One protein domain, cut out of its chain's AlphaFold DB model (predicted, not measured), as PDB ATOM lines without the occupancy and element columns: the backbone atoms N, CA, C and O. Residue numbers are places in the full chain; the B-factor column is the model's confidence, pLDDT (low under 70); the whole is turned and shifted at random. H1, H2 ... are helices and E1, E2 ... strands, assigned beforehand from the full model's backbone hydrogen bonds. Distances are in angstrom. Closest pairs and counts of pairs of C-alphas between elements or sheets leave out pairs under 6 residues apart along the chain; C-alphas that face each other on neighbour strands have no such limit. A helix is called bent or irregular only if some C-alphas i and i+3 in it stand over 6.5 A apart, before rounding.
ATOM      1  N   THR A  36     -23.414  12.984  19.636       89.06
ATOM      2  CA  THR A  36     -22.884  13.645  20.849       89.06
ATOM      3  C   THR A  36     -23.954  14.349  21.683       89.06
ATOM      4  O   THR A  36     -23.834  14.366  22.906       89.06
ATOM      5  N   ALA A  37     -25.009  14.889  21.064       85.94
ATOM      6  CA  ALA A  37     -26.143  15.471  21.779       85.94
ATOM      7  C   ALA A  37     -26.974  14.377  22.467       85.94
ATOM      8  O   ALA A  37     -27.357  14.539  23.624       85.94
ATOM      9  N   VAL A  38     -27.172  13.234  21.796       87.19
ATOM     10  CA  VAL A  38     -27.861  12.073  22.382       87.19
ATOM     11  C   VAL A  38     -27.068  11.484  23.552       87.19
ATOM     12  O   VAL A  38     -27.646  11.253  24.607       87.19
ATOM     13  N   VAL A  39     -25.747  11.297  23.406       91.50
ATOM     14  CA  VAL A  39     -24.880  10.836  24.507       91.50
ATOM     15  C   VAL A  39     -24.958  11.799  25.688       91.50
ATOM     16  O   VAL A  39     -25.240  11.345  26.791       91.50
ATOM     17  N   ARG A  40     -24.775  13.112  25.467       89.88
ATOM     18  CA  ARG A  40     -24.860  14.120  26.537       89.88
ATOM     19  C   ARG A  40     -26.187  14.010  27.287       89.88
ATOM     20  O   ARG A  40     -26.171  13.811  28.491       89.88
ATOM     21  N   HIS A  41     -27.305  14.001  26.563       86.25
ATOM     22  CA  HIS A  41     -28.625  13.888  27.173       86.25
ATOM     23  C   HIS A  41     -28.814  12.591  27.988       86.25
ATOM     24  O   HIS A  41     -29.409  12.629  29.061       86.25
ATOM     25  N   VAL A  42     -28.279  11.447  27.537       90.38
ATOM     26  CA  VAL A  42     -28.313  10.204  28.332       90.38
ATOM     27  C   VAL A  42     -27.473  10.325  29.608       90.38
ATOM     28  O   VAL A  42     -27.912   9.863  30.659       90.38
ATOM     29  N   LEU A  43     -26.305  10.977  29.556       94.44
ATOM     30  CA  LEU A  43     -25.526  11.277  30.763       94.44
ATOM     31  C   LEU A  43     -26.309  12.201  31.708       94.44
ATOM     32  O   LEU A  43     -26.364  11.937  32.906       94.44
ATOM     33  N   ASP A  44     -26.971  13.229  31.180       90.31
ATOM     34  CA  ASP A  44     -27.775  14.164  31.972       90.31
ATOM     35  C   ASP A  44     -28.973  13.460  32.643       90.31
ATOM     36  O   ASP A  44     -29.286  13.755  33.796       90.31
ATOM     37  N   LEU A  45     -29.612  12.483  31.979       88.31
ATOM     38  CA  LEU A  45     -30.644  11.625  32.584       88.31
ATOM     39  C   LEU A  45     -30.077  10.728  33.695       88.31
ATOM     40  O   LEU A  45     -30.622  10.691  34.795       88.31
ATOM     41  N   VAL A  46     -28.978  10.008  33.439       91.56
ATOM     42  CA  VAL A  46     -28.381   9.084  34.426       91.56
ATOM     43  C   VAL A  46     -27.850   9.831  35.659       91.56
ATOM     44  O   VAL A  46     -27.897   9.295  36.770       91.56
ATOM     45  N   ALA A  47     -27.400  11.077  35.491       92.81
ATOM     46  CA  ALA A  47     -26.942  11.941  36.577       92.81
ATOM     47  C   ALA A  47     -28.065  12.397  37.530       92.81
ATOM     48  O   ALA A  47     -27.783  12.681  38.691       92.81
ATOM     49  N   GLN A  48     -29.324  12.434  37.077       88.62
ATOM     50  CA  GLN A  48     -30.488  12.768  37.916       88.62
ATOM     51  C   GLN A  48     -30.955  11.598  38.798       88.62
ATOM     52  O   GLN A  48     -31.766  11.786  39.704       88.62
ATOM     53  N   VAL A  49     -30.465  10.382  38.543       85.00
ATOM     54  CA  VAL A  49     -30.898   9.160  39.232       85.00
ATOM     55  C   VAL A  49     -29.890   8.808  40.338       85.00
ATOM     56  O   VAL A  49     -28.689   8.783  40.046       85.00
ATOM     57  N   PRO A  50     -30.323   8.496  41.578       88.44
ATOM     58  CA  PRO A  50     -29.427   8.206  42.700       88.44
ATOM     59  C   PRO A  50     -28.407   7.097  42.419       88.44
ATOM     60  O   PRO A  50     -28.715   6.111  41.753       88.44
ATOM     61  N   ALA A  51     -27.204   7.202  42.992       87.62
ATOM     62  CA  ALA A  51     -26.143   6.200  42.822       87.62
ATOM     63  C   ALA A  51     -26.530   4.786  43.317       87.62
ATOM     64  O   ALA A  51     -25.972   3.796  42.850       87.62
ATOM     65  N   SER A  52     -27.518   4.685  44.211       82.75
ATOM     66  CA  SER A  52     -28.136   3.437  44.680       82.75
ATOM     67  C   SER A  52     -29.026   2.736  43.645       82.75
ATOM     68  O   SER A  52     -29.394   1.571  43.833       82.75
ATOM     69  N   ASP A  53     -29.415   3.436  42.582       84.06
ATOM     70  CA  ASP A  53     -30.494   3.040  41.689       84.06
ATOM     71  C   ASP A  53     -29.905   2.714  40.311       84.06
ATOM     72  O   ASP A  53     -29.391   3.584  39.601       84.06
ATOM     73  N   GLY A  54     -29.951   1.425  39.957       83.88
ATOM     74  CA  GLY A  54     -29.437   0.893  38.697       83.88
ATOM     75  C   GLY A  54     -30.120   1.460  37.448       83.88
ATOM     76  O   GLY A  54     -31.290   1.858  37.478       83.88
ATOM     77  N   VAL A  55     -29.361   1.467  36.352       88.25
ATOM     78  CA  VAL A  55     -29.767   1.914  35.012       88.25
ATOM     79  C   VAL A  55     -29.797   0.701  34.090       88.25
ATOM     80  O   VAL A  55     -28.777   0.045  33.892       88.25
ATOM     81  N   PHE A  56     -30.952   0.423  33.496       84.62
ATOM     82  CA  PHE A  56     -31.176  -0.722  32.623       84.62
ATOM     83  C   PHE A  56     -31.333  -0.264  31.177       84.62
ATOM     84  O   PHE A  56     -32.221   0.523  30.850       84.62
ATOM     85  N   ILE A  57     -30.468  -0.775  30.306       85.94
ATOM     86  CA  ILE A  57     -30.388  -0.376  28.904       85.94
ATOM     87  C   ILE A  57     -30.814  -1.555  28.032       85.94
ATOM     88  O   ILE A  57     -30.203  -2.625  28.074       85.94
ATOM     89  N   LYS A  58     -31.883  -1.359  27.256       79.75
ATOM     90  CA  LYS A  58     -32.366  -2.302  26.245       79.75
ATOM     91  C   LYS A  58     -31.704  -1.998  24.909       79.75
ATOM     92  O   LYS A  58     -31.921  -0.927  24.335       79.75
ATOM     93  N   CYS A  59     -30.962  -2.975  24.400       78.12
ATOM     94  CA  CYS A  59     -30.206  -2.875  23.160       78.12
ATOM     95  C   CYS A  59     -30.584  -4.008  22.195       78.12
ATOM     96  O   CYS A  59     -30.266  -5.172  22.430       78.12
ATOM     97  N   LYS A  60     -31.223  -3.677  21.062       72.25
ATOM     98  CA  LYS A  60     -31.510  -4.662  19.993       72.25
ATOM     99  C   LYS A  60     -30.252  -5.209  19.305       72.25
ATOM    100  O   LYS A  60     -30.324  -6.231  18.643       72.25
ATOM    101  N   GLN A  61     -29.122  -4.528  19.453       77.56
ATOM    102  CA  GLN A  61     -27.771  -4.922  19.046       77.56
ATOM    103  C   GLN A  61     -26.818  -4.298  20.075       77.56
ATOM    104  O   GLN A  61     -27.133  -3.227  20.588       77.56
ATOM    105  N   MET A  62     -25.703  -4.943  20.421       82.69
ATOM    106  CA  MET A  62     -24.774  -4.416  21.442       82.69
ATOM    107  C   MET A  62     -23.559  -3.696  20.842       82.69
ATOM    108  O   MET A  62     -23.077  -2.728  21.427       82.69
ATOM    109  N   VAL A  63     -23.104  -4.133  19.666       87.38
ATOM    110  CA  VAL A  63     -22.016  -3.498  18.903       87.38
ATOM    111  C   VAL A  63     -22.494  -2.175  18.282       87.38
ATOM    112  O   VAL A  63     -23.673  -2.038  17.956       87.38
ATOM    113  N   GLY A  64     -21.596  -1.199  18.145       88.06
ATOM    114  CA  GLY A  64     -21.825   0.162  17.640       88.06
ATOM    115  C   GLY A  64     -22.345   1.165  18.688       88.06
ATOM    116  O   GLY A  64     -22.614   2.333  18.372       88.06
ATOM    117  N   PHE A  65     -22.476   0.733  19.948       90.69
ATOM    118  CA  PHE A  65     -22.867   1.559  21.100       90.69
ATOM    119  C   PHE A  65     -21.727   1.769  22.114       90.69
ATOM    120  O   PHE A  65     -21.928   2.378  23.165       90.69
ATOM    121  N   GLU A  66     -20.505   1.342  21.788       92.44
ATOM    122  CA  GLU A  66     -19.304   1.410  22.632       92.44
ATOM    123  C   GLU A  66     -19.030   2.839  23.103       92.44
ATOM    124  O   GLU A  66     -18.720   3.060  24.271       92.44
ATOM    125  N   ARG A  67     -19.227   3.833  22.224       93.62
ATOM    126  CA  ARG A  67     -19.084   5.259  22.562       93.62
ATOM    127  C   ARG A  67     -20.046   5.707  23.667       93.62
ATOM    128  O   ARG A  67     -19.675   6.550  24.477       93.62
ATOM    129  N   LEU A  68     -21.269   5.172  23.693       94.38
ATOM    130  CA  LEU A  68     -22.250   5.468  24.736       94.38
ATOM    131  C   LEU A  68     -21.869   4.750  26.038       94.38
ATOM    132  O   LEU A  68     -21.813   5.389  27.086       94.38
ATOM    133  N   PHE A  69     -21.548   3.454  25.967       95.62
ATOM    134  CA  PHE A  69     -21.136   2.655  27.127       95.62
ATOM    135  C   PHE A  69     -19.876   3.201  27.805       95.62
ATOM    136  O   PHE A  69     -19.873   3.380  29.022       95.62
ATOM    137  N   LYS A  70     -18.847   3.550  27.026       96.31
ATOM    138  CA  LYS A  70     -17.606   4.157  27.513       96.31
ATOM    139  C   LYS A  70     -17.854   5.514  28.171       96.31
ATOM    140  O   LYS A  70     -17.482   5.689  29.326       96.31
ATOM    141  N   ALA A  71     -18.579   6.416  27.504       96.94
ATOM    142  CA  ALA A  71     -18.895   7.731  28.065       96.94
ATOM    143  C   ALA A  71     -19.696   7.640  29.379       96.94
ATOM    144  O   ALA A  71     -19.482   8.445  30.282       96.94
ATOM    145  N   MET A  72     -20.595   6.658  29.519       96.69
ATOM    146  CA  MET A  72     -21.290   6.398  30.785       96.69
ATOM    147  C   MET A  72     -20.353   5.833  31.861       96.69
ATOM    148  O   MET A  72     -20.374   6.317  32.992       96.69
ATOM    149  N   ALA A  73     -19.519   4.847  31.524       96.75
ATOM    150  CA  ALA A  73     -18.576   4.249  32.466       96.75
ATOM    151  C   ALA A  73     -17.577   5.281  33.017       96.75
ATOM    152  O   ALA A  73     -17.375   5.368  34.227       96.75
ATOM    153  N   GLU A  74     -17.033   6.126  32.139       96.50
ATOM    154  CA  GLU A  74     -16.156   7.249  32.485       96.50
ATOM    155  C   GLU A  74     -16.893   8.299  33.334       96.50
ATOM    156  O   GLU A  74     -16.399   8.704  34.389       96.50
ATOM    157  N   ARG A  75     -18.106   8.715  32.933       97.19
ATOM    158  CA  ARG A  75     -18.864   9.776  33.623       97.19
ATOM    159  C   ARG A  75     -19.327   9.396  35.031       97.19
ATOM    160  O   ARG A  75     -19.480  10.297  35.863       97.19
ATOM    161  N   PHE A  76     -19.573   8.108  35.277       96.50
ATOM    162  CA  PHE A  76     -20.129   7.582  36.531       96.50
ATOM    163  C   PHE A  76     -19.184   6.647  37.299       96.50
ATOM    164  O   PHE A  76     -19.602   6.086  38.308       96.50
ATOM    165  N   GLN A  77     -17.932   6.497  36.845       96.19
ATOM    166  CA  GLN A  77     -16.878   5.698  37.493       96.19
ATOM    167  C   GLN A  77     -17.351   4.276  37.857       96.19
ATOM    168  O   GLN A  77     -17.135   3.770  38.957       96.19
ATOM    169  N   THR A  78     -18.050   3.636  36.920       95.56
ATOM    170  CA  THR A  78     -18.696   2.327  37.095       95.56
ATOM    171  C   THR A  78     -18.528   1.498  35.829       95.56
ATOM    172  O   THR A  78     -18.433   2.056  34.738       95.56
ATOM    173  N   LYS A  79     -18.503   0.168  35.939       96.19
ATOM    174  CA  LYS A  79     -18.508  -0.687  34.749       96.19
ATOM    175  C   LYS A  79     -19.921  -0.838  34.182       96.19
ATOM    176  O   LYS A  79     -20.914  -0.684  34.891       96.19
ATOM    177  N   VAL A  80     -20.001  -1.182  32.899       95.31
ATOM    178  CA  VAL A  80     -21.239  -1.627  32.251       95.31
ATOM    179  C   VAL A  80     -21.319  -3.151  32.342       95.31
ATOM    180  O   VAL A  80     -20.466  -3.861  31.808       95.31
ATOM    181  N   HIS A  81     -22.344  -3.654  33.026       92.25
ATOM    182  CA  HIS A  81     -22.651  -5.077  33.096       92.25
ATOM    183  C   HIS A  81     -23.270  -5.560  31.784       92.25
ATOM    184  O   HIS A  81     -24.256  -4.990  31.313       92.25
ATOM    185  N   VAL A  82     -22.707  -6.634  31.240       88.81
ATOM    186  CA  VAL A  82     -23.151  -7.342  30.034       88.81
ATOM    187  C   VAL A  82     -23.042  -8.854  30.259       88.81
ATOM    188  O   VAL A  82     -22.373  -9.299  31.189       88.81
ATOM    189  N   ASN A  83     -23.686  -9.663  29.415       83.44
ATOM    190  CA  ASN A  83     -23.522 -11.117  29.481       83.44
ATOM    191  C   ASN A  83     -22.108 -11.559  29.023       83.44
ATOM    192  O   ASN A  83     -21.385 -10.803  28.372       83.44
ATOM    193  N   GLU A  84     -21.723 -12.800  29.338       83.19
ATOM    194  CA  GLU A  84     -20.390 -13.354  29.044       83.19
ATOM    195  C   GLU A  84     -20.017 -13.335  27.548       83.19
ATOM    196  O   GLU A  84     -18.864 -13.103  27.191       83.19
ATOM    197  N   CYS A  85     -20.991 -13.531  26.652       83.94
ATOM    198  CA  CYS A  85     -20.762 -13.487  25.207       83.94
ATOM    199  C   CYS A  85     -20.347 -12.075  24.763       83.94
ATOM    200  O   CYS A  85     -19.341 -11.903  24.072       83.94
ATOM    201  N   TRP A  86     -21.064 -11.050  25.234       87.38
ATOM    202  CA  TRP A  86     -20.725  -9.656  24.947       87.38
ATOM    203  C   TRP A  86     -19.437  -9.209  25.643       87.38
ATOM    204  O   TRP A  86     -18.658  -8.480  25.031       87.38
ATOM    205  N   LEU A  87     -19.155  -9.679  26.866       90.31
ATOM    206  CA  LEU A  87     -17.876  -9.404  27.528       90.31
ATOM    207  C   LEU A  87     -16.700  -9.930  26.694       90.31
ATOM    208  O   LEU A  87     -15.750  -9.187  26.463       90.31
ATOM    209  N   ARG A  88     -16.781 -11.168  26.192       89.56
ATOM    210  CA  ARG A  88     -15.759 -11.753  25.309       89.56
ATOM    211  C   ARG A  88     -15.567 -10.974  24.007       89.56
ATOM    212  O   ARG A  88     -14.436 -10.857  23.548       89.56
ATOM    213  N   ILE A  89     -16.643 -10.440  23.425       89.44
ATOM    214  CA  ILE A  89     -16.573  -9.612  22.210       89.44
ATOM    215  C   ILE A  89     -15.855  -8.288  22.505       89.44
ATOM    216  O   ILE A  89     -14.900  -7.945  21.811       89.44
ATOM    217  N   PHE A  90     -16.243  -7.569  23.564       91.44
ATOM    218  CA  PHE A  90     -15.616  -6.288  23.913       91.44
ATOM    219  C   PHE A  90     -14.204  -6.426  24.503       91.44
ATOM    220  O   PHE A  90     -13.410  -5.496  24.389       91.44
ATOM    221  N   ALA A  91     -13.850  -7.578  25.079       90.12
ATOM    222  CA  ALA A  91     -12.486  -7.879  25.521       90.12
ATOM    223  C   ALA A  91     -11.479  -7.989  24.358       90.12
ATOM    224  O   ALA A  91     -10.276  -7.902  24.594       90.12
ATOM    225  N   GLY A  92     -11.953  -8.137  23.113       89.50
ATOM    226  CA  GLY A  92     -11.121  -8.052  21.910       89.50
ATOM    227  C   GLY A  92     -10.587  -6.644  21.606       89.50
ATOM    228  O   GLY A  92      -9.649  -6.522  20.823       89.50
ATOM    229  N   ASP A  93     -11.138  -5.595  22.232       90.56
ATOM    230  CA  ASP A  93     -10.634  -4.221  22.144       90.56
ATOM    231  C   ASP A  93     -10.032  -3.768  23.497       90.56
ATOM    232  O   ASP A  93     -10.766  -3.519  24.465       90.56
ATOM    233  N   PRO A  94      -8.699  -3.587  23.592       90.06
ATOM    234  CA  PRO A  94      -8.042  -3.056  24.788       90.06
ATOM    235  C   PRO A  94      -8.582  -1.690  25.252       90.06
ATOM    236  O   PRO A  94      -8.577  -1.397  26.451       90.06
ATOM    237  N   ALA A  95      -9.102  -0.859  24.340       90.12
ATOM    238  CA  ALA A  95      -9.696   0.438  24.662       90.12
ATOM    239  C   ALA A  95     -11.086   0.335  25.328       90.12
ATOM    240  O   ALA A  95     -11.609   1.364  25.780       90.12
ATOM    241  N   LEU A  96     -11.651  -0.879  25.413       92.19
ATOM    242  CA  LEU A  96     -12.965  -1.204  25.981       92.19
ATOM    243  C   LEU A  96     -12.930  -2.281  27.077       92.19
ATOM    244  O   LEU A  96     -13.849  -2.326  27.892       92.19
ATOM    245  N   ALA A  97     -11.877  -3.096  27.178       88.31
ATOM    246  CA  ALA A  97     -11.757  -4.155  28.192       88.31
ATOM    247  C   ALA A  97     -11.953  -3.670  29.653       88.31
ATOM    248  O   ALA A  97     -12.425  -4.412  30.519       88.31
ATOM    249  N   HIS A  98     -11.651  -2.399  29.946       91.88
ATOM    250  CA  HIS A  98     -11.906  -1.792  31.257       91.88
ATOM    251  C   HIS A  98     -13.361  -1.322  31.459       91.88
ATOM    252  O   HIS A  98     -13.809  -1.262  32.601       91.88
ATOM    253  N   VAL A  99     -14.113  -1.041  30.389       96.94
ATOM    254  CA  VAL A  99     -15.495  -0.514  30.419       96.94
ATOM    255  C   VAL A  99     -16.501  -1.570  30.890       96.94
ATOM    256  O   VAL A  99     -17.444  -1.246  31.611       96.94
ATOM    257  N   PHE A 100     -16.303  -2.835  30.509       95.56
ATOM    258  CA  PHE A 100     -17.304  -3.897  30.670       95.56
ATOM    259  C   PHE A 100     -17.003  -4.888  31.804       95.56
ATOM    260  O   PHE A 100     -15.864  -5.021  32.267       95.56
ATOM    261  N   THR A 101     -18.044  -5.592  32.261       93.56
ATOM    262  CA  THR A 101     -17.958  -6.728  33.194       93.56
ATOM    263  C   THR A 101     -19.145  -7.688  33.045       93.56
ATOM    264  O   THR A 101     -20.215  -7.290  32.597       93.56
ATOM    265  N   ASN A 102     -18.950  -8.935  33.469       89.00
ATOM    266  CA  ASN A 102     -19.971  -9.961  33.699       89.00
ATOM    267  C   ASN A 102     -20.436 -10.015  35.173       89.00
ATOM    268  O   ASN A 102     -21.342 -10.774  35.504       89.00
ATOM    269  N   ASP A 103     -19.828  -9.222  36.064       88.00
ATOM    270  CA  ASP A 103     -20.167  -9.162  37.484       88.00
ATOM    271  C   ASP A 103     -21.136  -7.996  37.759       88.00
ATOM    272  O   ASP A 103     -20.731  -6.828  37.708       88.00
ATOM    273  N   PRO A 104     -22.413  -8.267  38.082       83.62
ATOM    274  CA  PRO A 104     -23.397  -7.217  38.307       83.62
ATOM    275  C   PRO A 104     -23.193  -6.437  39.610       83.62
ATOM    276  O   PRO A 104     -23.805  -5.386  39.760       83.62
ATOM    277  N   SER A 105     -22.344  -6.896  40.537       84.44
ATOM    278  CA  SER A 105     -21.993  -6.126  41.740       84.44
ATOM    279  C   SER A 105     -21.014  -4.982  41.445       84.44
ATOM    280  O   SER A 105     -20.975  -3.994  42.175       84.44
ATOM    281  N   LYS A 106     -20.254  -5.079  40.343       90.00
ATOM    282  CA  LYS A 106     -19.255  -4.083  39.909       90.00
ATOM    283  C   LYS A 106     -19.830  -3.001  38.980       90.00
ATOM    284  O   LYS A 106     -19.076  -2.192  38.434       90.00
ATOM    285  N   ALA A 107     -21.147  -2.986  38.779       91.44
ATOM    286  CA  ALA A 107     -21.818  -2.170  37.777       91.44
ATOM    287  C   ALA A 107     -23.143  -1.601  38.297       91.44
ATOM    288  O   ALA A 107     -23.999  -2.339  38.771       91.44
ATOM    289  N   ARG A 108     -23.347  -0.291  38.124       90.50
ATOM    290  CA  ARG A 108     -24.667   0.354  38.263       90.50
ATOM    291  C   ARG A 108     -25.472   0.311  36.955       90.50
ATOM    292  O   ARG A 108     -26.686   0.516  36.952       90.50
ATOM    293  N   ILE A 109     -24.789   0.112  35.831       92.88
ATOM    294  CA  ILE A 109     -25.349   0.221  34.483       92.88
ATOM    295  C   ILE A 109     -25.366  -1.173  33.866       92.88
ATOM    296  O   ILE A 109     -24.317  -1.792  33.719       92.88
ATOM    297  N   HIS A 110     -26.544  -1.662  33.493       89.81
ATOM    298  CA  HIS A 110     -26.740  -3.012  32.972       89.81
ATOM    299  C   HIS A 110     -27.303  -2.938  31.551       89.81
ATOM    300  O   HIS A 110     -28.424  -2.466  31.340       89.81
ATOM    301  N   ALA A 111     -26.525  -3.389  30.569       89.50
ATOM    302  CA  ALA A 111     -26.889  -3.371  29.161       89.50
ATOM    303  C   ALA A 111     -27.192  -4.797  28.681       89.50
ATOM    304  O   ALA A 111     -26.330  -5.674  28.701       89.50
ATOM    305  N   HIS A 112     -28.443  -5.018  28.279       76.69
ATOM    306  CA  HIS A 112     -28.990  -6.339  27.973       76.69
ATOM    307  C   HIS A 112     -29.485  -6.405  26.531       76.69
ATOM    308  O   HIS A 112     -30.111  -5.463  26.027       76.69
ATOM    309  N   HIS A 113     -29.213  -7.536  25.877       68.38
ATOM    310  CA  HIS A 113     -29.636  -7.768  24.508       68.38
ATOM    311  C   HIS A 113     -31.102  -8.211  24.440       68.38
ATOM    312  O   HIS A 113     -31.562  -9.090  25.170       68.38
ATOM    313  N   ASP A 114     -31.861  -7.592  23.547       58.75
ATOM    314  CA  ASP A 114     -33.233  -8.011  23.284       58.75
ATOM    315  C   ASP A 114     -33.212  -9.236  22.364       58.75
ATOM    316  O   ASP A 114     -33.162  -9.071  21.146       58.75
ATOM    317  N   ILE A 115     -33.208 -10.451  22.933       43.84
ATOM    318  CA  ILE A 115     -33.330 -11.678  22.132       43.84
ATOM    319  C   ILE A 115     -34.660 -11.610  21.376       43.84
ATOM    320  O   ILE A 115     -35.735 -11.555  21.975       43.84
ATOM    321  N   LEU A 116     -34.557 -11.549  20.050       34.50
ATOM    322  CA  LEU A 116     -35.692 -11.551  19.137       34.50
ATOM    323  C   LEU A 116     -36.232 -12.984  18.983       34.50
ATOM    324  O   LEU A 116     -35.528 -13.958  19.241       34.50
ATOM    325  N   ASP A 117     -37.491 -13.090  18.564       34.72
ATOM    326  CA  ASP A 117     -38.188 -14.332  18.212       34.72
ATOM    327  C   ASP A 117     -38.265 -15.416  19.307       34.72
ATOM    328  O   ASP A 117     -37.627 -16.468  19.281       34.72
ATOM    329  N   GLY A 118     -39.176 -15.183  20.256       38.81
ATOM    330  CA  GLY A 118     -39.825 -16.230  21.055       38.81
ATOM    331  C   GLY A 118     -39.032 -16.782  22.241       38.81
ATOM    332  O   GLY A 118     -39.642 -17.248  23.205       38.81
ATOM    333  N   GLN A 119     -37.702 -16.686  22.233       40.38
ATOM    334  CA  GLN A 119     -36.912 -16.927  23.441       40.38
ATOM    335  C   GLN A 119     -37.001 -15.731  24.398       40.38
ATOM    336  O   GLN A 119     -37.230 -14.589  23.999       40.38
ATOM    337  N   LYS A 120     -36.878 -15.996  25.702       44.34
ATOM    338  CA  LYS A 120     -36.972 -14.948  26.729       44.34
ATOM    339  C   LYS A 120     -35.745 -14.022  26.603       44.34
ATOM    340  O   LYS A 120     -34.643 -14.548  26.498       44.34
ATOM    341  N   PRO A 121     -35.907 -12.683  26.620       50.47
ATOM    342  CA  PRO A 121     -34.805 -11.734  26.403       50.47
ATOM    343  C   PRO A 121     -33.738 -11.826  27.505       50.47
ATOM    344  O   PRO A 121     -34.057 -12.316  28.588       50.47
ATOM    345  N   ASP A 122     -32.533 -11.261  27.298       50.84
ATOM    346  CA  ASP A 122     -31.382 -11.300  28.239       50.84
ATOM    347  C   ASP A 122     -31.695 -10.843  29.675       50.84
ATOM    348  O   ASP A 122     -30.879 -11.019  30.574       50.84
ATOM    349  N   TYR A 123     -32.859 -10.249  29.933       50.09
ATOM    350  CA  TYR A 123     -33.383 -10.073  31.286       50.09
ATOM    351  C   TYR A 123     -33.630 -11.402  32.022       50.09
ATOM    352  O   TYR A 123     -33.887 -11.359  33.223       50.09
ATOM    353  N   TYR A 124     -33.563 -12.554  31.343       46.00
ATOM    354  CA  TYR A 124     -33.805 -13.907  31.847       46.00
ATOM    355  C   TYR A 124     -32.668 -14.873  31.461       46.00
ATOM    356  O   TYR A 124     -32.006 -14.700  30.444       46.00
ATOM    357  N   ASN A 125     -32.444 -15.909  32.277       49.12
ATOM    358  CA  ASN A 125     -31.502 -16.994  31.980       49.12
ATOM    359  C   ASN A 125     -32.116 -18.072  31.059       49.12
ATOM    360  O   ASN A 125     -33.293 -18.009  30.710       49.12
ATOM    361  N   SER A 126     -31.339 -19.110  30.730       44.12
ATOM    362  CA  SER A 126     -31.765 -20.288  29.944       44.12
ATOM    363  C   SER A 126     -32.994 -21.018  30.508       44.12
ATOM    364  O   SER A 126     -33.833 -21.495  29.753       44.12
ATOM    365  N   HIS A 127     -33.147 -21.060  31.835       46.66
ATOM    366  CA  HIS A 127     -34.334 -21.606  32.513       46.66
ATOM    367  C   HIS A 127     -35.522 -20.628  32.509       46.66
ATOM    368  O   HIS A 127     -36.610 -20.929  32.996       46.66
ATOM    369  N   GLY A 128     -35.328 -19.430  31.962       45.66
ATOM    370  CA  GLY A 128     -36.360 -18.430  31.804       45.66
ATOM    371  C   GLY A 128     -36.813 -17.778  33.105       45.66
ATOM    372  O   GLY A 128     -37.971 -17.358  33.186       45.66
ATOM    373  N   LEU A 129     -35.920 -17.705  34.095       45.31
ATOM    374  CA  LEU A 129     -36.038 -16.902  35.313       45.31
ATOM    375  C   LEU A 129     -35.266 -15.590  35.119       45.31
ATOM    376  O   LEU A 129     -34.204 -15.639  34.499       45.31
ATOM    377  N   PRO A 130     -35.718 -14.439  35.657       51.47
ATOM    378  CA  PRO A 130     -34.989 -13.196  35.447       51.47
ATOM    379  C   PRO A 130     -33.553 -13.296  35.989       51.47
ATOM    380  O   PRO A 130     -33.335 -13.947  37.018       51.47
ATOM    381  N   LEU A 131     -32.580 -12.677  35.310       54.72
ATOM    382  CA  LEU A 131     -31.179 -12.678  35.735       54.72
ATOM    383  C   LEU A 131     -31.045 -12.137  37.169       54.72
ATOM    384  O   LEU A 131     -31.864 -11.308  37.582       54.72
ATOM    385  N   PRO A 132     -30.012 -12.535  37.937       54.09
ATOM    386  CA  PRO A 132     -29.802 -12.033  39.297       54.09
ATOM    387  C   PRO A 132     -29.783 -10.498  39.367       54.09
ATOM    388  O   PRO A 132     -30.474  -9.912  40.198       54.09
ATOM    389  N   CYS A 133     -29.107  -9.858  38.406       59.84
ATOM    390  CA  CYS A 133     -29.033  -8.404  38.222       59.84
ATOM    391  C   CYS A 133     -30.357  -7.732  37.823       59.84
ATOM    392  O   CYS A 133     -30.459  -6.514  37.840       59.84
ATOM    393  N   CYS A 134     -31.378  -8.501  37.451       57.50
ATOM    394  CA  CYS A 134     -32.729  -7.998  37.231       57.50
ATOM    395  C   CYS A 134     -33.592  -8.270  38.469       57.50
ATOM    396  O   CYS A 134     -34.238  -7.355  38.971       57.50
ATOM    397  N   LYS A 135     -33.544  -9.487  39.031       56.03
ATOM    398  CA  LYS A 135     -34.279  -9.868  40.254       56.03
ATOM    399  C   LYS A 135     -33.962  -8.970  41.449       56.03
ATOM    400  O   LYS A 135     -34.887  -8.524  42.121       56.03
ATOM    401  N   GLN A 136     -32.679  -8.693  41.703       55.22
ATOM    402  CA  GLN A 136     -32.240  -7.886  42.850       55.22
ATOM    403  C   GLN A 136     -32.789  -6.455  42.836       55.22
ATOM    404  O   GLN A 136     -32.935  -5.867  43.898       55.22
ATOM    405  N   PHE A 137     -33.111  -5.909  41.662       56.03
ATOM    406  CA  PHE A 137     -33.521  -4.515  41.503       56.03
ATOM    407  C   PHE A 137     -35.017  -4.369  41.184       56.03
ATOM    408  O   PHE A 137     -35.682  -3.518  41.772       56.03
ATOM    409  N   LEU A 138     -35.593  -5.254  40.357       54.94
ATOM    410  CA  LEU A 138     -37.037  -5.286  40.060       54.94
ATOM    411  C   LEU A 138     -37.905  -5.467  41.316       54.94
ATOM    412  O   LEU A 138     -39.016  -4.935  41.354       54.94
ATOM    413  N   ASN A 139     -37.386  -6.175  42.325       53.62
ATOM    414  CA  ASN A 139     -38.055  -6.414  43.605       53.62
ATOM    415  C   ASN A 139     -37.812  -5.307  44.653       53.62
ATOM    416  O   ASN A 139     -38.308  -5.419  45.771       53.62
ATOM    417  N   THR A 140     -37.056  -4.248  44.334       57.78
ATOM    418  CA  THR A 140     -36.848  -3.116  45.255       57.78
ATOM    419  C   THR A 140     -37.828  -1.973  44.967       57.78
ATOM    420  O   THR A 140     -38.240  -1.785  43.819       57.78
ATOM    421  N   PRO A 141     -38.172  -1.140  45.968       57.88
ATOM    422  CA  PRO A 141     -38.985   0.065  45.772       57.88
ATOM    423  C   PRO A 141     -38.213   1.243  45.129       57.88
ATOM    424  O   PRO A 141     -38.693   2.375  45.148       57.88
ATOM    425  N   ARG A 142     -37.007   1.009  44.588       64.00
ATOM    426  CA  ARG A 142     -36.125   2.035  44.002       64.00
ATOM    427  C   ARG A 142     -36.598   2.491  42.615       64.00
ATOM    428  O   ARG A 142     -37.295   1.768  41.897       64.00
ATOM    429  N   ARG A 143     -36.216   3.709  42.222       71.19
ATOM    430  CA  ARG A 143     -36.637   4.367  40.972       71.19
ATOM    431  C   ARG A 143     -35.602   4.131  39.870       71.19
ATOM    432  O   ARG A 143     -34.921   5.044  39.415       71.19
ATOM    433  N   HIS A 144     -35.501   2.874  39.449       78.00
ATOM    434  CA  HIS A 144     -34.614   2.456  38.365       78.00
ATOM    435  C   HIS A 144     -34.937   3.130  37.032       78.00
ATOM    436  O   HIS A 144     -36.101   3.259  36.653       78.00
ATOM    437  N   LEU A 145     -33.882   3.509  36.310       81.44
ATOM    438  CA  LEU A 145     -33.976   4.135  34.995       81.44
ATOM    439  C   LEU A 145     -33.986   3.062  33.907       81.44
ATOM    440  O   LEU A 145     -33.090   2.219  33.872       81.44
ATOM    441  N   PHE A 146     -34.958   3.116  32.998       79.56
ATOM    442  CA  PHE A 146     -35.079   2.178  31.883       79.56
ATOM    443  C   PHE A 146     -34.939   2.923  30.550       79.56
ATOM    444  O   PHE A 146     -35.768   3.766  30.207       79.56
ATOM    445  N   LEU A 147     -33.872   2.620  29.806       83.38
ATOM    446  CA  LEU A 147     -33.512   3.268  28.543       83.38
ATOM    447  C   LEU A 147     -33.659   2.280  27.383       83.38
ATOM    448  O   LEU A 147     -33.018   1.230  27.387       83.38
ATOM    449  N   SER A 148     -34.463   2.606  26.370       79.44
ATOM    450  CA  SER A 148     -34.537   1.809  25.138       79.44
ATOM    451  C   SER A 148     -33.776   2.509  24.025       79.44
ATOM    452  O   SER A 148     -34.193   3.571  23.560       79.44
ATOM    453  N   ILE A 149     -32.673   1.910  23.582       79.94
ATOM    454  CA  ILE A 149     -31.886   2.424  22.458       79.94
ATOM    455  C   ILE A 149     -32.618   2.120  21.130       79.94
ATOM    456  O   ILE A 149     -33.522   1.280  21.090       79.94
ATOM    457  N   ASN A 150     -32.261   2.823  20.051       70.62
ATOM    458  CA  ASN A 150     -32.920   2.799  18.734       70.62
ATOM    459  C   ASN A 150     -34.372   3.329  18.745       70.62
ATOM    460  O   ASN A 150     -35.226   2.857  17.992       70.62
ATOM    461  N   GLY A 151     -34.662   4.344  19.569       60.06
ATOM    462  CA  GLY A 151     -36.013   4.893  19.770       60.06
ATOM    463  C   GLY A 151     -36.708   5.504  18.537       60.06
ATOM    464  O   GLY A 151     -37.904   5.761  18.586       60.06
ATOM    465  N   CYS A 152     -36.004   5.723  17.424       58.25
ATOM    466  CA  CYS A 152     -36.460   6.564  16.305       58.25
ATOM    467  C   CYS A 152     -37.655   6.025  15.496       58.25
ATOM    468  O   CYS A 152     -38.301   6.796  14.791       58.25
ATOM    469  N   ARG A 153     -37.950   4.719  15.575       57.78
ATOM    470  CA  ARG A 153     -39.098   4.092  14.884       57.78
ATOM    471  C   ARG A 153     -40.385   4.056  15.733       57.78
ATOM    472  O   ARG A 153     -41.375   3.472  15.299       57.78
ATOM    473  N   TYR A 154     -40.406   4.653  16.929       55.75
ATOM    474  CA  TYR A 154     -41.578   4.605  17.815       55.75
ATOM    475  C   TYR A 154     -42.670   5.627  17.440       55.75
ATOM    476  O   TYR A 154     -42.365   6.789  17.164       55.75
ATOM    477  N   PRO A 155     -43.965   5.256  17.506       46.09
ATOM    478  CA  PRO A 155     -45.065   6.211  17.393       46.09
ATOM    479  C   PRO A 155     -44.966   7.301  18.470       46.09
ATOM    480  O   PRO A 155     -45.109   7.035  19.659       46.09
ATOM    481  N   GLY A 156     -44.698   8.530  18.033       49.50
ATOM    482  CA  GLY A 156     -44.522   9.712  18.880       49.50
ATOM    483  C   GLY A 156     -43.248  10.490  18.546       49.50
ATOM    484  O   GLY A 156     -43.292  11.715  18.440       49.50
ATOM    485  N   THR A 157     -42.122   9.805  18.316       53.84
ATOM    486  CA  THR A 157     -40.843  10.462  18.004       53.84
ATOM    487  C   THR A 157     -40.879  11.039  16.590       53.84
ATOM    488  O   THR A 157     -40.535  10.332  15.647       53.84
ATOM    489  N   ARG A 158     -41.275  12.318  16.442       56.12
ATOM    490  CA  ARG A 158     -41.499  13.071  15.178       56.12
ATOM    491  C   ARG A 158     -40.329  13.100  14.166       56.12
ATOM    492  O   ARG A 158     -40.369  13.832  13.196       56.12
ATOM    493  N   MET A 159     -39.295  12.295  14.336       61.47
ATOM    494  CA  MET A 159     -38.122  12.143  13.469       61.47
ATOM    495  C   MET A 159     -38.450  11.730  12.017       61.47
ATOM    496  O   MET A 159     -37.582  11.798  11.148       61.47
ATOM    497  N   TRP A 160     -39.693  11.314  11.748       60.91
ATOM    498  CA  TRP A 160     -40.236  11.079  10.404       60.91
ATOM    499  C   TRP A 160     -40.792  12.341   9.712       60.91
ATOM    500  O   TRP A 160     -41.225  12.271   8.564       60.91
ATOM    501  N   ASP A 161     -40.868  13.465  10.419       62.16
ATOM    502  CA  ASP A 161     -41.398  14.741   9.937       62.16
ATOM    503  C   ASP A 161     -40.267  15.508   9.221       62.16
ATOM    504  O   ASP A 161     -39.252  15.803   9.858       62.16
ATOM    505  N   PRO A 162     -40.374  15.809   7.911       59.22
ATOM    506  CA  PRO A 162     -39.316  16.511   7.184       59.22
ATOM    507  C   PRO A 162     -39.095  17.941   7.696       59.22
ATOM    508  O   PRO A 162     -37.988  18.465   7.573       59.22
ATOM    509  N   ASP A 163     -40.104  18.562   8.316       60.31
ATOM    510  CA  ASP A 163     -40.008  19.916   8.855       60.31
ATOM    511  C   ASP A 163     -39.398  19.969  10.266       60.31
ATOM    512  O   ASP A 163     -39.093  21.059  10.753       60.31
ATOM    513  N   ILE A 164     -39.120  18.827  10.922       62.44
ATOM    514  CA  ILE A 164     -38.554  18.818  12.286       62.44
ATOM    515  C   ILE A 164     -37.163  19.462  12.380       62.44
ATOM    516  O   ILE A 164     -36.777  19.905  13.453       62.44
ATOM    517  N   GLN A 165     -36.429  19.606  11.271       51.72
ATOM    518  CA  GLN A 165     -35.178  20.380  11.250       51.72
ATOM    519  C   GLN A 165     -35.372  21.860  11.635       51.72
ATOM    520  O   GLN A 165     -34.409  22.527  11.999       51.72
ATOM    521  N   LYS A 166     -36.609  22.370  11.556       48.06
ATOM    522  CA  LYS A 166     -37.013  23.734  11.936       48.06
ATOM    523  C   LYS A 166     -37.541  23.820  13.375       48.06
ATOM    524  O   LYS A 166     -37.928  24.901  13.812       48.06
ATOM    525  N   LEU A 167     -37.617  22.697  14.092       46.56
ATOM    526  CA  LEU A 167     -38.131  22.606  15.457       46.56
ATOM    527  C   LEU A 167     -36.993  22.242  16.410       46.56
ATOM    528  O   LEU A 167     -36.330  21.224  16.220       46.56
ATOM    529  N   ASP A 168     -36.810  23.031  17.472       49.22
ATOM    530  CA  ASP A 168     -35.856  22.704  18.532       49.22
ATOM    531  C   ASP A 168     -36.099  21.286  19.056       49.22
ATOM    532  O   ASP A 168     -37.180  20.957  19.562       49.22
ATOM    533  N   TYR A 169     -35.077  20.436  18.926       47.34
ATOM    534  CA  TYR A 169     -35.147  19.040  19.333       47.34
ATOM    535  C   TYR A 169     -35.396  18.945  20.841       47.34
ATOM    536  O   TYR A 169     -34.498  19.153  21.661       47.34
ATOM    537  N   ARG A 170     -36.628  18.582  21.208       49.94
ATOM    538  CA  ARG A 170     -36.970  18.227  22.583       49.94
ATOM    539  C   ARG A 170     -36.620  16.751  22.821       49.94
ATOM    540  O   ARG A 170     -37.100  15.900  22.066       49.94
ATOM    541  N   PRO A 171     -35.792  16.439  23.837       47.69
ATOM    542  CA  PRO A 171     -35.480  15.065  24.223       47.69
ATOM    543  C   PRO A 171     -36.726  14.333  24.777       47.69
ATOM    544  O   PRO A 171     -37.798  14.933  24.875       47.69
ATOM    545  N   PRO A 172     -36.656  13.007  24.987       51.53
ATOM    546  CA  PRO A 172     -37.645  12.099  24.431       51.53
ATOM    547  C   PRO A 172     -38.985  12.081  25.159       51.53
ATOM    548  O   PRO A 172     -39.097  12.347  26.352       51.53
ATOM    549  N   ILE A 173     -39.997  11.646  24.406       50.25
ATOM    550  CA  ILE A 173     -41.308  11.291  24.941       50.25
ATOM    551  C   ILE A 173     -41.135  10.169  25.961       50.25
ATOM    552  O   ILE A 173     -40.599   9.100  25.655       50.25
ATOM    553  N   ASP A 174     -41.635  10.426  27.162       47.47
ATOM    554  CA  ASP A 174     -41.747   9.435  28.216       47.47
ATOM    555  C   ASP A 174     -42.860   8.448  27.835       47.47
ATOM    556  O   ASP A 174     -44.052   8.765  27.916       47.47
ATOM    557  N   VAL A 175     -42.492   7.263  27.335       47.12
ATOM    558  CA  VAL A 175     -43.473   6.232  26.970       47.12
ATOM    559  C   VAL A 175     -43.925   5.536  28.247       47.12
ATOM    560  O   VAL A 175     -43.470   4.440  28.596       47.12
ATOM    561  N   GLN A 176     -44.837   6.206  28.952       39.41
ATOM    562  CA  GLN A 176     -45.589   5.633  30.055       39.41
ATOM    563  C   GLN A 176     -46.356   4.412  29.544       39.41
ATOM    564  O   GLN A 176     -47.308   4.514  28.770       39.41
ATOM    565  N   ARG A 177     -45.924   3.226  29.975       41.22
ATOM    566  CA  ARG A 177     -46.700   2.001  29.790       41.22
ATOM    567  C   ARG A 177     -47.842   1.967  30.816       41.22
ATOM    568  O   ARG A 177     -47.654   2.489  31.917       41.22
ATOM    569  N   PRO A 178     -48.953   1.254  30.549       30.77
ATOM    570  CA  PRO A 178     -50.053   1.088  31.509       30.77
ATOM    571  C   PRO A 178     -49.656   0.530  32.892       30.77
ATOM    572  O   PRO A 178     -50.423   0.636  33.837       30.77
ATOM    573  N   CYS A 179     -48.458  -0.051  33.033       34.53
ATOM    574  CA  CYS A 179     -47.905  -0.543  34.299       34.53
ATOM    575  C   CYS A 179     -47.142   0.509  35.136       34.53
ATOM    576  O   CYS A 179     -46.463   0.139  36.093       34.53
ATOM    577  N   GLY A 180     -47.181   1.797  34.775       37.97
ATOM    578  CA  GLY A 180     -46.606   2.893  35.573       37.97
ATOM    579  C   GLY A 180     -45.071   2.968  35.616       37.97
ATOM    580  O   GLY A 180     -44.525   3.878  36.233       37.97
ATOM    581  N   LYS A 181     -44.358   2.050  34.949       52.09
ATOM    582  CA  LYS A 181     -42.898   2.094  34.759       52.09
ATOM    583  C   LYS A 181     -42.590   2.411  33.289       52.09
ATOM    584  O   LYS A 181     -42.753   1.557  32.413       52.09
ATOM    585  N   GLY A 182     -42.220   3.665  33.028       61.31
ATOM    586  CA  GLY A 182     -41.881   4.169  31.694       61.31
ATOM    587  C   GLY A 182     -40.563   3.608  31.151       61.31
ATOM    588  O   GLY A 182     -39.738   3.083  31.896       61.31
ATOM    589  N   TRP A 183     -40.380   3.718  29.835       70.75
ATOM    590  CA  TRP A 183     -39.082   3.546  29.177       70.75
ATOM    591  C   TRP A 183     -38.756   4.834  28.424       70.75
ATOM    592  O   TRP A 183     -39.509   5.221  27.528       70.75
ATOM    593  N   HIS A 184     -37.621   5.463  28.729       75.06
ATOM    594  CA  HIS A 184     -37.154   6.607  27.951       75.06
ATOM    595  C   HIS A 184     -36.565   6.101  26.632       75.06
ATOM    596  O   HIS A 184     -35.656   5.263  26.608       75.06
ATOM    597  N   LEU A 185     -37.103   6.594  25.519       76.75
ATOM    598  CA  LEU A 185     -36.647   6.229  24.182       76.75
ATOM    599  C   LEU A 185     -35.414   7.050  23.807       76.75
ATOM    600  O   LEU A 185     -35.497   8.262  23.658       76.75
ATOM    601  N   VAL A 186     -34.270   6.403  23.609       81.62
ATOM    602  CA  VAL A 186     -33.024   7.081  23.237       81.62
ATOM    603  C   VAL A 186     -32.861   7.029  21.710       81.62
ATOM    604  O   VAL A 186     -32.664   5.939  21.162       81.62
TER     605      VAL A 186
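Overview. This is residues 36 to 186 of the 433 residues of an uncharacterized protein of Sphaeroforma arctica JP610 (UniProt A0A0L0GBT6). A small twisted sheet of four parallel strands has H1 on one face, and H2 packs side by side with H1 and only grazes the sheet. H3 and H4 stand clear of those two helices, long loops join several of the parts, and residues 161 to 168, of which 162 to 166 belong to H5, stick out from the body. The printed part has 151 residues with five named helices and four named strands, in the chain order H1 E1 H2 H3 E2 H4 E3 H5 E4; the sheet's order is E2 E1 E3 E4. The class is mixed, helices and strands, with under half of the residues in named elements. The whole is compact, with a radius of gyration of the C-alphas of 15.8 A and spans of 45 by 38 by 33 A.

Arrangement. Start at the parallel neighbours E1, residues 55 to 59, and E3, residues 145 to 149, where N 56 and O 145 are 2.8 A apart, within hydrogen-bond range. On the other side of E1 is edge strand E2, residues 109 to 113, parallel to it, with N 57 and O 110 at 2.8 A. Beside E3 is the other edge strand, E4, residues 183 to 186, parallel to E3 at 42 degrees, with N 186 and O 148 at 2.8 A. The sheet is only just strongly twisted, its C-alphas lying up to 4.2 A off the best plane. H1, residues 36 to 47, is on it at a height over the sheet of 8.7 A, making two layers, a helix on one face of a sheet; it is only just over none of the strands, two of its C-alphas falling on E1 and two on E3. With residues 39 to 43 alone H1 touches H2, residues 66 to 76, closest at the C-alphas of Val 39 and Leu 68, 6.0 A, the same way at a tilt of 37 degrees, only just steep. H2 only grazes the sheet, and so does H4, residues 132 to 138. H3, residues 84 to 90, and H5, residues 162 to 166, are not on the sheet. E1, H2 H3, E2 is a strand-helix-strand unit, parallel neighbour strands with helices between, with a right-handed crossover; that of E3, H5, E4 is left-handed. E2, H4, E3 is a split unit, E1 between its strands, with a right-handed crossover. Each O i to N i+4 pair is within hydrogen-bond range in H1, H2 and H3; in H4 2 of 3 are, and in H5 0 of 1, beside 1 of 2 O i to N i+3 pairs.

Along the chain. Find C-alpha 55 at (-29.767, 1.914, 35.012); E1 runs 12.8 A from there, as long as E3, while E2 measures 13.5 A and E4 9.2 A, ending at C-alpha 186, (-33.024, 7.081, 23.237). Look for H1 from C-alpha 36 at (-22.884, 13.645, 20.849), 16.3 A long; H2 is 15.2 A, H3 10.0 A, H4 9.9 A and H5 8.9 A. H5 is only just irregular: C-alphas 162 and 165 are 7.0 A apart.

Size, cuts and confidence. The two C-alphas farthest apart, those of His 127 and Lys 166, are 49.9 A apart. The printed part has no cut. The links H3 to E2, E2 to H4, E3 to H5 and H5 to E4 are long; in the last, residues 174 to 175 pair antiparallel with residues 183 to 184 of E4. Residues 161 to 168 stand free, and the body without them spans 37 by 34 by 32 A. In this predicted model the mean pLDDT of the printed part is 72.7, and residues 113 to 142 and 151 to 182 are under 70.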